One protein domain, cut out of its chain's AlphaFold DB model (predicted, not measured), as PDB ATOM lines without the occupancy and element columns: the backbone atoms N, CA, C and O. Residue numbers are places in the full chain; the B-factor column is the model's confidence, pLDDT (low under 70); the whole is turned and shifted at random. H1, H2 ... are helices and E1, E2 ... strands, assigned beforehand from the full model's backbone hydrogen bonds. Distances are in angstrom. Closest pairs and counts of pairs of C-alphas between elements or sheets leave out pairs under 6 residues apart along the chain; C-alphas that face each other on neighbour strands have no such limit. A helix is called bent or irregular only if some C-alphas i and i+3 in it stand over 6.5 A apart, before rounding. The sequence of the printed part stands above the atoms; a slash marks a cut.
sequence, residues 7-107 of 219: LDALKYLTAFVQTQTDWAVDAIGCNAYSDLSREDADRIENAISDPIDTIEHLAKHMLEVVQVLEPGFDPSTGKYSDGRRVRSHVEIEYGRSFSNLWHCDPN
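This is residues 7 to 107 of the 219 residues of an uncharacterized protein of Rhodococcus sp. KBS0724 (UniProt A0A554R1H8). Two long helices lie side by side, H2 folding back along H1 after a short link, with a kink that turns its first arm H2a away from the line of its longer arm H2b. From the first half of H1 a two-stranded hairpin, E1 and E2, reaches away with its turn far from the helices, and a long link joins H2 to it. The printed part has 101 residues, with two named helices and two named strands that follow along the chain as H1, H2, E1, E2; the sheet E1 - E2 is antiparallel and the class is mostly helix. The whole is loose, with a radius of gyration of the C-alphas of 16.7 A, and only just elongated, spanning 52 by 35 by 24 A.

Find C-alpha 7 at (2.065, 16.299, -39.526); from there H1, residues 7 to 31, runs 36.0 A to C-alpha 31 at (28.367, -0.682, -21.792). Next comes H2, residues 38 to 69, assigned as one helix by its hydrogen bonds but bent: C-alphas 47 and 50 are 7.1 A apart. Its arms are H2a, residues 38 to 47, and H2b, residues 50 to 69, which is 29.3 A long. Further on, E1 takes residues 87 to 93, 18.9 A, and E2 takes residues 96 to 101, 17.1 A, ending at C-alpha 101 at (8.894, 2.218, -36.466).

Look first at Gln 18 and Ala 59, the closest C-alphas of H1 and H2b, 5.1 A apart: these helices touch, at a shallow tilt of 21 degrees, opposite ways. The arms H2a and H2b stand at a steep tilt of 42 degrees. H1 and H2a are only just apart, their closest C-alphas 8.3 A from each other. In H2a every O i to N i+4 pair is within hydrogen-bond range; in H1 20 of 21 are, and in H2b 15 of 16. The hairpin E1 and E2 is antiparallel at 160 degrees; look for N 90 and O 98, 2.9 A, and N 98 and O 90, 2.8 A, within hydrogen-bond range. The closest C-alphas of H1 and E2 are those of Phe 16 and Leu 101, 7.2 A, and of H1 and E1 those of Ala 15 and Arg 87, 7.9 A. H2b and E2 are apart, and H2a is apart from both strands.

The two C-alphas farthest apart are those of Glu 39 and Asp 82, 52.5 A. The printed part runs from residue 7 to 107 with no cut. The link from H2 to E1, residues 70 to 86, is long, that from H1 to H2 short, and that from E1 to E2 tight. The mean pLDDT of the printed part is 93.7, and no printed residue is under 70.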
ATOM      1  N   LEU A   7       2.222  16.749 -40.908       97.75
ATOM      2  CA  LEU A   7       2.065  16.299 -39.526       97.75
ATOM      3  C   LEU A   7       2.479  14.830 -39.368       97.75
ATOM      4  O   LEU A   7       3.138  14.497 -38.391       97.75
ATOM      5  N   ASP A   8       2.179  13.965 -40.342       98.25
ATOM      6  CA  ASP A   8       2.626  12.564 -40.316       98.25
ATOM      7  C   ASP A   8       4.148  12.444 -40.398       98.25
ATOM      8  O   ASP A   8       4.748  11.647 -39.678       98.25
ATOM      9  N   ALA A   9       4.781  13.273 -41.233       98.12
ATOM     10  CA  ALA A   9       6.235  13.358 -41.291       98.12
ATOM     11  C   ALA A   9       6.831  13.821 -39.952       98.12
ATOM     12  O   ALA A   9       7.816  13.248 -39.494       98.12
ATOM     13  N   LEU A  10       6.211  14.800 -39.285       98.19
ATOM     14  CA  LEU A  10       6.663  15.262 -37.973       98.19
ATOM     15  C   LEU A  10       6.483  14.185 -36.890       98.19
ATOM     16  O   LEU A  10       7.419  13.930 -36.142       98.19
ATOM     17  N   LYS A  11       5.335  13.495 -36.853       98.50
ATOM     18  CA  LYS A  11       5.092  12.352 -35.951       98.50
ATOM     19  C   LYS A  11       6.144  11.259 -36.121       98.50
ATOM     20  O   LYS A  11       6.666  10.754 -35.130       98.50
ATOM     21  N   TYR A  12       6.453  10.908 -37.371       98.25
ATOM     22  CA  TYR A  12       7.496   9.941 -37.696       98.25
ATOM     23  C   TYR A  12       8.869  10.405 -37.197       98.25
ATOM     24  O   TYR A  12       9.535   9.656 -36.492       98.25
ATOM     25  N   LEU A  13       9.271  11.643 -37.505       98.19
ATOM     26  CA  LEU A  13      10.564  12.189 -37.080       98.19
ATOM     27  C   LEU A  13      10.696  12.253 -35.557       98.19
ATOM     28  O   LEU A  13      11.741  11.887 -35.030       98.19
ATOM     29  N   THR A  14       9.646  12.661 -34.845       98.06
ATOM     30  CA  THR A  14       9.624  12.662 -33.377       98.06
ATOM     31  C   THR A  14       9.825  11.253 -32.823       98.06
ATOM     32  O   THR A  14      10.687  11.046 -31.972       98.06
ATOM     33  N   ALA A  15       9.089  10.264 -33.336       98.00
ATOM     34  CA  ALA A  15       9.234   8.877 -32.902       98.00
ATOM     35  C   ALA A  15      10.603   8.278 -33.279       98.00
ATOM     36  O   ALA A  15      11.157   7.482 -32.517       98.00
ATOM     37  N   PHE A  16      11.162   8.663 -34.429       97.69
ATOM     38  CA  PHE A  16      12.503   8.277 -34.863       97.69
ATOM     39  C   PHE A  16      13.568   8.819 -33.911       97.69
ATOM     40  O   PHE A  16      14.343   8.033 -33.372       97.69
ATOM     41  N   VAL A  17      13.568  10.131 -33.654       96.69
ATOM     42  CA  VAL A  17      14.538  10.778 -32.759       96.69
ATOM     43  C   VAL A  17      14.448  10.199 -31.357       96.69
ATOM     44  O   VAL A  17      15.481   9.830 -30.814       96.69
ATOM     45  N   GLN A  18      13.241  10.007 -30.816       96.31
ATOM     46  CA  GLN A  18      13.078   9.347 -29.522       96.31
ATOM     47  C   GLN A  18      13.715   7.948 -29.511       96.31
ATOM     48  O   GLN A  18      14.490   7.649 -28.618       96.31
ATOM     49  N   THR A  19      13.470   7.119 -30.535       95.25
ATOM     50  CA  THR A  19      14.065   5.768 -30.618       95.25
ATOM     51  C   THR A  19      15.594   5.812 -30.646       95.25
ATOM     52  O   THR A  19      16.249   4.991 -30.010       95.25
ATOM     53  N   GLN A  20      16.171   6.744 -31.412       95.00
ATOM     54  CA  GLN A  20      17.624   6.891 -31.508       95.00
ATOM     55  C   GLN A  20      18.226   7.397 -30.196       95.00
ATOM     56  O   GLN A  20      19.286   6.920 -29.803       95.00
ATOM     57  N   THR A  21      17.545   8.320 -29.511       93.94
ATOM     58  CA  THR A  21      17.932   8.796 -28.180       93.94
ATOM     59  C   THR A  21      17.892   7.662 -27.163       93.94
ATOM     60  O   THR A  21      18.907   7.423 -26.521       93.94
ATOM     61  N   ASP A  22      16.783   6.920 -27.075       91.69
ATOM     62  CA  ASP A  22      16.630   5.801 -26.137       91.69
ATOM     63  C   ASP A  22      17.760   4.771 -26.328       91.69
ATOM     64  O   ASP A  22      18.409   4.362 -25.367       91.69
ATOM     65  N   TRP A  23      18.055   4.405 -27.584       92.19
ATOM     66  CA  TRP A  23      19.147   3.481 -27.898       92.19
ATOM     67  C   TRP A  23      20.526   4.054 -27.559       92.19
ATOM     68  O   TRP A  23      21.371   3.339 -27.031       92.19
ATOM     69  N   ALA A  24      20.777   5.328 -27.867       90.19
ATOM     70  CA  ALA A  24      22.064   5.955 -27.592       90.19
ATOM     71  C   ALA A  24      22.331   6.049 -26.083       90.19
ATOM     72  O   ALA A  24      23.438   5.738 -25.647       90.19
ATOM     73  N   VAL A  25      21.324   6.433 -25.295       89.25
ATOM     74  CA  VAL A  25      21.423   6.510 -23.832       89.25
ATOM     75  C   VAL A  25      21.659   5.127 -23.233       89.25
ATOM     76  O   VAL A  25      22.562   4.986 -22.415       89.25
ATOM     77  N   ASP A  26      20.941   4.098 -23.688       87.38
ATOM     78  CA  ASP A  26      21.151   2.718 -23.230       87.38
ATOM     79  C   ASP A  26      22.547   2.196 -23.606       87.38
ATOM     80  O   ASP A  26      23.285   1.674 -22.767       87.38
ATOM     81  N   ALA A  27      22.976   2.412 -24.853       85.12
ATOM     82  CA  ALA A  27      24.288   1.983 -25.326       85.12
ATOM     83  C   ALA A  27      25.436   2.629 -24.537       85.12
ATOM     84  O   ALA A  27      26.436   1.961 -24.261       85.12
ATOM     85  N   ILE A  28      25.288   3.906 -24.172       84.00
ATOM     86  CA  ILE A  28      26.249   4.650 -23.355       84.00
ATOM     87  C   ILE A  28      26.174   4.198 -21.888       84.00
ATOM     88  O   ILE A  28      27.209   3.927 -21.282       84.00
ATOM     89  N   GLY A  29      24.970   4.084 -21.326       80.88
ATOM     90  CA  GLY A  29      24.740   3.790 -19.912       80.88
ATOM     91  C   GLY A  29      25.077   2.355 -19.506       80.88
ATOM     92  O   GLY A  29      25.599   2.139 -18.416       80.88
ATOM     93  N   CYS A  30      24.835   1.371 -20.373       75.81
ATOM     94  CA  CYS A  30      24.987  -0.043 -20.019       75.81
ATOM     95  C   CYS A  30      26.367  -0.632 -20.354       75.81
ATOM     96  O   CYS A  30      26.789  -1.580 -19.696       75.81
ATOM     97  N   ASN A  31      27.098  -0.087 -21.336       72.25
ATOM     98  CA  ASN A  31      28.367  -0.682 -21.792       72.25
ATOM     99  C   ASN A  31      29.626   0.043 -21.303       72.25
ATOM    100  O   ASN A  31      30.718  -0.510 -21.403       72.25
ATOM    101  N   ALA A  32      29.520   1.279 -20.807       72.19
ATOM    102  CA  ALA A  32      30.708   2.080 -20.511       72.19
ATOM    103  C   ALA A  32      31.444   1.669 -19.222       72.19
ATOM    104  O   ALA A  32      32.601   2.047 -19.051       72.19
ATOM    105  N   TYR A  33      30.805   0.911 -18.322       79.12
ATOM    106  CA  TYR A  33      31.251   0.815 -16.925       79.12
ATOM    107  C   TYR A  33      31.726  -0.566 -16.462       79.12
ATOM    108  O   TYR A  33      32.264  -0.660 -15.361       79.12
ATOM    109  N   SER A  34      31.559  -1.632 -17.253       81.94
ATOM    110  CA  SER A  34      31.781  -3.011 -16.777       81.94
ATOM    111  C   SER A  34      33.216  -3.304 -16.329       81.94
ATOM    112  O   SER A  34      33.410  -4.123 -15.435       81.94
ATOM    113  N   ASP A  35      34.203  -2.611 -16.905       88.00
ATOM    114  CA  ASP A  35      35.633  -2.840 -16.648       88.00
ATOM    115  C   ASP A  35      36.334  -1.652 -15.966       88.00
ATOM    116  O   ASP A  35      37.564  -1.618 -15.859       88.00
ATOM    117  N   LEU A  36      35.577  -0.646 -15.522       89.88
ATOM    118  CA  LEU A  36      36.139   0.560 -14.922       89.88
ATOM    119  C   LEU A  36      36.247   0.459 -13.403       89.88
ATOM    120  O   LEU A  36      35.430  -0.163 -12.724       89.88
ATOM    121  N   SER A  37      37.250   1.146 -12.850       94.31
ATOM    122  CA  SER A  37      37.257   1.434 -11.420       94.31
ATOM    123  C   SER A  37      36.049   2.309 -11.068       94.31
ATOM    124  O   SER A  37      35.575   3.085 -11.898       94.31
ATOM    125  N   ARG A  38      35.567   2.230  -9.823       91.81
ATOM    126  CA  ARG A  38      34.444   3.065  -9.368       91.81
ATOM    127  C   ARG A  38      34.704   4.561  -9.575       91.81
ATOM    128  O   ARG A  38      33.819   5.271 -10.023       91.81
ATOM    129  N   GLU A  39      35.916   5.027  -9.281       95.75
ATOM    130  CA  GLU A  39      36.285   6.440  -9.448       95.75
ATOM    131  C   GLU A  39      36.275   6.866 -10.925       95.75
ATOM    132  O   GLU A  39      35.801   7.954 -11.256       95.75
ATOM    133  N   ASP A  40      36.757   6.007 -11.831       93.75
ATOM    134  CA  ASP A  40      36.717   6.287 -13.268       93.75
ATOM    135  C   ASP A  40      35.289   6.257 -13.821       93.75
ATOM    136  O   ASP A  40      34.953   7.100 -14.656       93.75
ATOM    137  N   ALA A  41      34.460   5.322 -13.345       90.75
ATOM    138  CA  ALA A  41      33.045   5.243 -13.685       90.75
ATOM    139  C   ALA A  41      32.308   6.517 -13.249       90.75
ATOM    140  O   ALA A  41      31.721   7.183 -14.100       90.75
ATOM    141  N   ASP A  42      32.455   6.929 -11.984       90.94
ATOM    142  CA  ASP A  42      31.856   8.159 -11.446       90.94
ATOM    143  C   ASP A  42      32.310   9.391 -12.255       90.94
ATOM    144  O   ASP A  42      31.522  10.287 -12.565       90.94
ATOM    145  N   ARG A  43      33.595   9.468 -12.635       92.06
ATOM    146  CA  ARG A  43      34.106  10.579 -13.454       92.06
ATOM    147  C   ARG A  43      33.468  10.609 -14.842       92.06
ATOM    148  O   ARG A  43      33.171  11.695 -15.337       92.06
ATOM    149  N   ILE A  44      33.308   9.451 -15.484       90.06
ATOM    150  CA  ILE A  44      32.698   9.351 -16.813       90.06
ATOM    151  C   ILE A  44      31.213   9.684 -16.743       90.06
ATOM    152  O   ILE A  44      30.769  10.505 -17.537       90.06
ATOM    153  N   GLU A  45      30.487   9.138 -15.770       89.94
ATOM    154  CA  GLU A  45      29.065   9.419 -15.559       89.94
ATOM    155  C   GLU A  45      28.820  10.929 -15.420       89.94
ATOM    156  O   GLU A  45      28.037  11.511 -16.172       89.94
ATOM    157  N   ASN A  46      29.595  11.602 -14.563       91.44
ATOM    158  CA  ASN A  46      29.517  13.056 -14.409       91.44
ATOM    159  C   ASN A  46      29.854  13.818 -15.703       91.44
ATOM    160  O   ASN A  46      29.279  14.870 -15.966       91.44
ATOM    161  N   ALA A  47      30.793  13.317 -16.509       91.31
ATOM    162  CA  ALA A  47      31.197  13.971 -17.753       91.31
ATOM    163  C   ALA A  47      30.168  13.809 -18.885       91.31
ATOM    164  O   ALA A  47      30.110  14.661 -19.773       91.31
ATOM    165  N   ILE A  48      29.385  12.725 -18.880       90.81
ATOM    166  CA  ILE A  48      28.412  12.420 -19.940       90.81
ATOM    167  C   ILE A  48      26.966  12.768 -19.573       90.81
ATOM    168  O   ILE A  48      26.139  12.818 -20.481       90.81
ATOM    169  N   SER A  49      26.670  13.057 -18.299       90.38
ATOM    170  CA  SER A  49      25.323  13.427 -17.837       90.38
ATOM    171  C   SER A  49      24.747  14.613 -18.618       90.38
ATOM    172  O   SER A  49      23.692  14.482 -19.230       90.38
ATOM    173  N   ASP A  50      25.465  15.741 -18.696       91.69
ATOM    174  CA  ASP A  50      24.986  16.940 -19.404       91.69
ATOM    175  C   ASP A  50      24.719  16.685 -20.912       91.69
ATOM    176  O   ASP A  50      23.683  17.120 -21.436       91.69
ATOM    177  N   PRO A  51      25.608  15.986 -21.656       90.38
ATOM    178  CA  PRO A  51      25.308  15.544 -23.017       90.38
ATOM    179  C   PRO A  51      24.068  14.653 -23.139       90.38
ATOM    180  O   PRO A  51      23.277  14.874 -24.058       90.38
ATOM    181  N   ILE A  52      23.890  13.670 -22.250       90.94
ATOM    182  CA  ILE A  52      22.728  12.766 -22.262       90.94
ATOM    183  C   ILE A  52      21.442  13.573 -22.062       90.94
ATOM    184  O   ILE A  52      20.556  13.516 -22.917       90.94
ATOM    185  N   ASP A  53      21.401  14.427 -21.037       91.44
ATOM    186  CA  ASP A  53      20.259  15.301 -20.749       91.44
ATOM    187  C   ASP A  53      19.917  16.196 -21.950       91.44
ATOM    188  O   ASP A  53      18.755  16.434 -22.281       91.44
ATOM    189  N   THR A  54      20.938  16.697 -22.652       91.94
ATOM    190  CA  THR A  54      20.750  17.529 -23.848       91.94
ATOM    191  C   THR A  54      20.079  16.753 -24.987       91.94
ATOM    192  O   THR A  54      19.207  17.294 -25.675       91.94
ATOM    193  N   ILE A  55      20.463  15.491 -25.198       90.31
ATOM    194  CA  ILE A  55      19.886  14.630 -26.238       90.31
ATOM    195  C   ILE A  55      18.444  14.240 -25.872       90.31
ATOM    196  O   ILE A  55      17.562  14.262 -26.737       90.31
ATOM    197  N   GLU A  56      18.170  13.958 -24.599       91.69
ATOM    198  CA  GLU A  56      16.814  13.697 -24.102       91.69
ATOM    199  C   GLU A  56      15.896  14.918 -24.257       91.69
ATOM    200  O   GLU A  56      14.762  14.800 -24.739       91.69
ATOM    201  N   HIS A  57      16.395  16.120 -23.951       94.75
ATOM    202  CA  HIS A  57      15.650  17.363 -24.149       94.75
ATOM    203  C   HIS A  57      15.253  17.596 -25.612       94.75
ATOM    204  O   HIS A  57      14.158  18.101 -25.870       94.75
ATOM    205  N   LEU A  58      16.091  17.208 -26.581       92.56
ATOM    206  CA  LEU A  58      15.741  17.314 -28.000       92.56
ATOM    207  C   LEU A  58      14.518  16.453 -28.345       92.56
ATOM    208  O   LEU A  58      13.575  16.955 -28.964       92.56
ATOM    209  N   ALA A  59      14.508  15.185 -27.925       94.00
ATOM    210  CA  ALA A  59      13.379  14.285 -28.159       94.00
ATOM    211  C   ALA A  59      12.093  14.826 -27.507       94.00
ATOM    212  O   ALA A  59      11.031  14.847 -28.137       94.00
ATOM    213  N   LYS A  60      12.205  15.355 -26.281       96.38
ATOM    214  CA  LYS A  60      11.091  15.981 -25.561       96.38
ATOM    215  C   LYS A  60      10.539  17.212 -26.284       96.38
ATOM    216  O   LYS A  60       9.333  17.290 -26.499       96.38
ATOM    217  N   HIS A  61      11.392  18.138 -26.723       97.50
ATOM    218  CA  HIS A  61      10.945  19.324 -27.460       97.50
ATOM    219  C   HIS A  61      10.257  18.957 -28.782       97.50
ATOM    220  O   HIS A  61       9.246  19.559 -29.144       97.50
ATOM    221  N   MET A  62      10.756  17.949 -29.506       97.38
ATOM    222  CA  MET A  62      10.089  17.472 -30.722       97.38
ATOM    223  C   MET A  62       8.696  16.900 -30.436       97.38
ATOM    224  O   MET A  62       7.769  17.117 -31.220       97.38
ATOM    225  N   LEU A  63       8.527  16.198 -29.312       97.75
ATOM    226  CA  LEU A  63       7.223  15.715 -28.867       97.75
ATOM    227  C   LEU A  63       6.283  16.864 -28.498       97.75
ATOM    228  O   LEU A  63       5.138  16.868 -28.946       97.75
ATOM    229  N   GLU A  64       6.766  17.861 -27.759       98.19
ATOM    230  CA  GLU A  64       5.984  19.046 -27.386       98.19
ATOM    231  C   GLU A  64       5.441  19.778 -28.623       98.19
ATOM    232  O   GLU A  64       4.261  20.124 -28.665       98.19
ATOM    233  N   VAL A  65       6.253  19.942 -29.677       98.19
ATOM    234  CA  VAL A  65       5.803  20.559 -30.939       98.19
ATOM    235  C   VAL A  65       4.673  19.753 -31.589       98.19
ATOM    236  O   VAL A  65       3.694  20.340 -32.055       98.19
ATOM    237  N   VAL A  66       4.764  18.417 -31.608       98.19
ATOM    238  CA  VAL A  66       3.675  17.574 -32.129       98.19
ATOM    239  C   VAL A  66       2.429  17.701 -31.257       98.19
ATOM    240  O   VAL A  66       1.337  17.837 -31.796       98.19
ATOM    241  N   GLN A  67       2.575  17.722 -29.932       98.06
ATOM    242  CA  GLN A  67       1.453  17.814 -28.996       98.06
ATOM    243  C   GLN A  67       0.726  19.165 -29.037       98.06
ATOM    244  O   GLN A  67      -0.464  19.220 -28.733       98.06
ATOM    245  N   VAL A  68       1.390  20.246 -29.467       98.25
ATOM    246  CA  VAL A  68       0.721  21.523 -29.775       98.25
ATOM    247  C   VAL A  68      -0.252  21.372 -30.951       98.25
ATOM    248  O   VAL A  68      -1.321  21.984 -30.947       98.25
ATOM    249  N   LEU A  69       0.103  20.567 -31.956       97.94
ATOM    250  CA  LEU A  69      -0.721  20.331 -33.148       97.94
ATOM    251  C   LEU A  69      -1.759  19.220 -32.931       97.94
ATOM    252  O   LEU A  69      -2.865  19.294 -33.462       97.94
ATOM    253  N   GLU A  70      -1.406  18.206 -32.145       98.12
ATOM    254  CA  GLU A  70      -2.232  17.047 -31.823       98.12
ATOM    255  C   GLU A  70      -2.117  16.701 -30.334       98.12
ATOM    256  O   GLU A  70      -1.297  15.865 -29.933       98.12
ATOM    257  N   PRO A  71      -2.937  17.349 -29.489       98.12
ATOM    258  CA  PRO A  71      -2.928  17.105 -28.056       98.12
ATOM    259  C   PRO A  71      -3.164  15.629 -27.730       98.12
ATOM    260  O   PRO A  71      -4.103  15.010 -28.230       98.12
ATOM    261  N   GLY A  72      -2.318  15.075 -26.862       96.62
ATOM    262  CA  GLY A  72      -2.383  13.665 -26.468       96.62
ATOM    263  C   GLY A  72      -1.683  12.699 -27.425       96.62
ATOM    264  O   GLY A  72      -1.756  11.494 -27.202       96.62
ATOM    265  N   PHE A  73      -0.992  13.189 -28.460       98.19
ATOM    266  CA  PHE A  73      -0.106  12.338 -29.247       98.19
ATOM    267  C   PHE A  73       0.998  11.730 -28.366       98.19
ATOM    268  O   PHE A  73       1.699  12.436 -27.636       98.19
ATOM    269  N   ASP A  74       1.158  10.415 -28.489       97.50
ATOM    270  CA  ASP A  74       2.197   9.607 -27.860       97.50
ATOM    271  C   ASP A  74       2.840   8.732 -28.953       97.50
ATOM    272  O   ASP A  74       2.118   7.991 -29.621       97.50
ATOM    273  N   PRO A  75       4.164   8.774 -29.167       96.62
ATOM    274  CA  PRO A  75       4.847   7.960 -30.176       96.62
ATOM    275  C   PRO A  75       4.610   6.444 -30.070       96.62
ATOM    276  O   PRO A  75       4.674   5.744 -31.083       96.62
ATOM    277  N   SER A  76       4.318   5.925 -28.874       95.81
ATOM    278  CA  SER A  76       4.100   4.495 -28.623       95.81
ATOM    279  C   SER A  76       2.719   3.997 -29.067       95.81
ATOM    280  O   SER A  76       2.569   2.845 -29.480       95.81
ATOM    281  N   THR A  77       1.701   4.860 -29.020       97.25
ATOM    282  CA  THR A  77       0.301   4.503 -29.330       97.25
ATOM    283  C   THR A  77      -0.305   5.322 -30.469       97.25
ATOM    284  O   THR A  77      -1.387   4.996 -30.969       97.25
ATOM    285  N   GLY A  78       0.405   6.360 -30.902       97.62
ATOM    286  CA  GLY A  78      -0.009   7.337 -31.888       97.62
ATOM    287  C   GLY A  78      -0.198   6.749 -33.277       97.62
ATOM    288  O   GLY A  78       0.355   5.706 -33.650       97.62
ATOM    289  N   LYS A  79      -1.009   7.452 -34.063       98.19
ATOM    290  CA  LYS A  79      -1.377   7.064 -35.422       98.19
ATOM    291  C   LYS A  79      -1.100   8.190 -36.405       98.19
ATOM    292  O   LYS A  79      -1.169   9.365 -36.046       98.19
ATOM    293  N   TYR A  80      -0.823   7.825 -37.645       98.00
ATOM    294  CA  TYR A  80      -0.845   8.714 -38.796       98.00
ATOM    295  C   TYR A  80      -2.277   9.092 -39.177       98.00
ATOM    296  O   TYR A  80      -3.251   8.485 -38.724       98.00
ATOM    297  N   SER A  81      -2.402  10.094 -40.041       96.94
ATOM    298  CA  SER A  81      -3.676  10.575 -40.580       96.94
ATOM    299  C   SER A  81      -4.468   9.498 -41.335       96.94
ATOM    300  O   SER A  81      -5.696   9.537 -41.342       96.94
ATOM    301  N   ASP A  82      -3.790   8.496 -41.907       95.75
ATOM    302  CA  ASP A  82      -4.401   7.338 -42.576       95.75
ATOM    303  C   ASP A  82      -4.810   6.206 -41.607       95.75
ATOM    304  O   ASP A  82      -5.277   5.148 -42.030       95.75
ATOM    305  N   GLY A  83      -4.659   6.427 -40.297       96.56
ATOM    306  CA  GLY A  83      -5.026   5.495 -39.233       96.56
ATOM    307  C   GLY A  83      -3.971   4.435 -38.921       96.56
ATOM    308  O   GLY A  83      -4.140   3.697 -37.943       96.56
ATOM    309  N   ARG A  84      -2.878   4.371 -39.694       97.06
ATOM    310  CA  ARG A  84      -1.748   3.486 -39.406       97.06
ATOM    311  C   ARG A  84      -1.043   3.902 -38.117       97.06
ATOM    312  O   ARG A  84      -0.931   5.085 -37.822       97.06
ATOM    313  N   ARG A  85      -0.545   2.949 -37.336       97.75
ATOM    314  CA  ARG A  85       0.298   3.199 -36.160       97.75
ATOM    315  C   ARG A  85       1.656   3.758 -36.568       97.75
ATOM    316  O   ARG A  85       2.231   3.287 -37.544       97.75
ATOM    317  N   VAL A  86       2.184   4.681 -35.768       98.19
ATOM    318  CA  VAL A  86       3.570   5.162 -35.899       98.19
ATOM    319  C   VAL A  86       4.550   4.050 -35.521       98.19
ATOM    320  O   VAL A  86       5.491   3.767 -36.256       98.19
ATOM    321  N   ARG A  87       4.283   3.357 -34.410       97.94
ATOM    322  CA  ARG A  87       5.085   2.235 -33.914       97.94
ATOM    323  C   ARG A  87       4.205   1.006 -33.687       97.94
ATOM    324  O   ARG A  87       3.092   1.116 -33.169       97.94
ATOM    325  N   SER A  88       4.707  -0.163 -34.068       97.62
ATOM    326  CA  SER A  88       4.135  -1.457 -33.679       97.62
ATOM    327  C   SER A  88       5.068  -2.150 -32.696       97.62
ATOM    328  O   SER A  88       6.282  -1.997 -32.782       97.62
ATOM    329  N   HIS A  89       4.485  -2.913 -31.778       96.44
ATOM    330  CA  HIS A  89       5.189  -3.645 -30.735       96.44
ATOM    331  C   HIS A  89       4.707  -5.092 -30.720       96.44
ATOM    332  O   HIS A  89       3.508  -5.337 -30.879       96.44
ATOM    333  N   VAL A  90       5.626  -6.031 -30.518       97.00
ATOM    334  CA  VAL A  90       5.323  -7.448 -30.334       97.00
ATOM    335  C   VAL A  90       6.236  -8.029 -29.259       97.00
ATOM    336  O   VAL A  90       7.433  -7.742 -29.222       97.00
ATOM    337  N   GLU A  91       5.671  -8.834 -28.370       96.06
ATOM    338  CA  GLU A  91       6.443  -9.612 -27.405       96.06
ATOM    339  C   GLU A  91       7.006 -10.855 -28.110       96.06
ATOM    340  O   GLU A  91       6.275 -11.562 -28.804       96.06
ATOM    341  N   ILE A  92       8.315 -11.086 -27.986       94.81
ATOM    342  CA  ILE A  92       8.990 -12.270 -28.537       94.81
ATOM    343  C   ILE A  92       8.862 -13.419 -27.533       94.81
ATOM    344  O   ILE A  92       8.452 -14.520 -27.881       94.81
ATOM    345  N   GLU A  93       9.206 -13.137 -26.279       91.31
ATOM    346  CA  GLU A  93       9.039 -13.999 -25.109       91.31
ATOM    347  C   GLU A  93       8.883 -13.107 -23.869       91.31
ATOM    348  O   GLU A  93       9.097 -11.898 -23.956       91.31
ATOM    349  N   TYR A  94       8.537 -13.684 -22.717       88.44
ATOM    350  CA  TYR A  94       8.331 -12.904 -21.495       88.44
ATOM    351  C   TYR A  94       9.533 -12.001 -21.180       88.44
ATOM    352  O   TYR A  94      10.651 -12.480 -20.994       88.44
ATOM    353  N   GLY A  95       9.293 -10.688 -21.126       88.25
ATOM    354  CA  GLY A  95      10.327  -9.688 -20.834       88.25
ATOM    355  C   GLY A  95      11.218  -9.307 -22.022       88.25
ATOM    356  O   GLY A  95      12.043  -8.404 -21.892       88.25
ATOM    357  N   ARG A  96      11.031  -9.919 -23.197       90.19
ATOM    358  CA  ARG A  96      11.746  -9.581 -24.429       90.19
ATOM    359  C   ARG A  96      10.770  -9.189 -25.522       90.19
ATOM    360  O   ARG A  96       9.926  -9.970 -25.950       90.19
ATOM    361  N   SER A  97      10.935  -7.986 -26.049       95.12
ATOM    362  CA  SER A  97      10.038  -7.447 -27.063       95.12
ATOM    363  C   SER A  97      10.784  -6.879 -28.259       95.12
ATOM    364  O   SER A  97      11.985  -6.618 -28.216       95.12
ATOM    365  N   PHE A  98      10.046  -6.698 -29.344       96.25
ATOM    366  CA  PHE A  98      10.489  -6.018 -30.544       96.25
ATOM    367  C   PHE A  98       9.533  -4.880 -30.867       96.25
ATOM    368  O   PHE A  98       8.314  -5.019 -30.755       96.25
ATOM    369  N   SER A  99      10.089  -3.755 -31.304       96.62
ATOM    370  CA  SER A  99       9.304  -2.626 -31.787       96.62
ATOM    371  C   SER A  99       9.781  -2.222 -33.175       96.62
ATOM    372  O   SER A  99      10.982  -2.098 -33.397       96.62
ATOM    373  N   ASN A 100       8.842  -1.985 -34.091       97.62
ATOM    374  CA  ASN A 100       9.126  -1.439 -35.416       97.62
ATOM    375  C   ASN A 100       8.546  -0.032 -35.543       97.62
ATOM    376  O   ASN A 100       7.373   0.186 -35.220       97.62
ATOM    377  N   LEU A 101       9.350   0.899 -36.047       98.00
ATOM    378  CA  LEU A 101       8.894   2.218 -36.466       98.00
ATOM    379  C   LEU A 101       8.500   2.150 -37.944       98.00
ATOM    380  O   LEU A 101       9.320   1.780 -38.777       98.00
ATOM    381  N   TRP A 102       7.262   2.510 -38.263       97.94
ATOM    382  CA  TRP A 102       6.780   2.546 -39.645       97.94
ATOM    383  C   TRP A 102       7.064   3.901 -40.265       97.94
ATOM    384  O   TRP A 102       6.979   4.915 -39.581       97.94
ATOM    385  N   HIS A 103       7.363   3.948 -41.555       97.88
ATOM    386  CA  HIS A 103       7.531   5.212 -42.250       97.88
ATOM    387  C   HIS A 103       6.166   5.883 -42.516       97.88
ATOM    388  O   HIS A 103       5.137   5.232 -42.749       97.88
ATOM    389  N   CYS A 104       6.131   7.223 -42.505       97.25
ATOM    390  CA  CYS A 104       4.900   7.967 -42.797       97.25
ATOM    391  C   CYS A 104       4.413   7.733 -44.240       97.25
ATOM    392  O   CYS A 104       3.212   7.638 -44.471       97.25
ATOM    393  N   ASP A 105       5.330   7.560 -45.193       96.88
ATOM    394  CA  ASP A 105       5.058   7.032 -46.537       96.88
ATOM    395  C   ASP A 105       5.166   5.494 -46.546       96.88
ATOM    396  O   ASP A 105       6.287   4.989 -46.438       96.88
ATOM    397  N   PRO A 106       4.059   4.746 -46.730       95.12
ATOM    398  CA  PRO A 106       4.071   3.281 -46.689       95.12
ATOM    399  C   PRO A 106       4.864   2.643 -47.836       95.12
ATOM    400  O   PRO A 106       5.155   1.454 -47.783       95.12
ATOM    401  N   ASN A 107       5.196   3.399 -48.889       95.38
ATOM    402  CA  ASN A 107       5.999   2.881 -49.999       95.38
ATOM    403  C   ASN A 107       7.501   2.861 -49.684       95.38
ATOM    404  O   ASN A 107       8.272   2.322 -50.477       95.38
TER     405      ASN A 107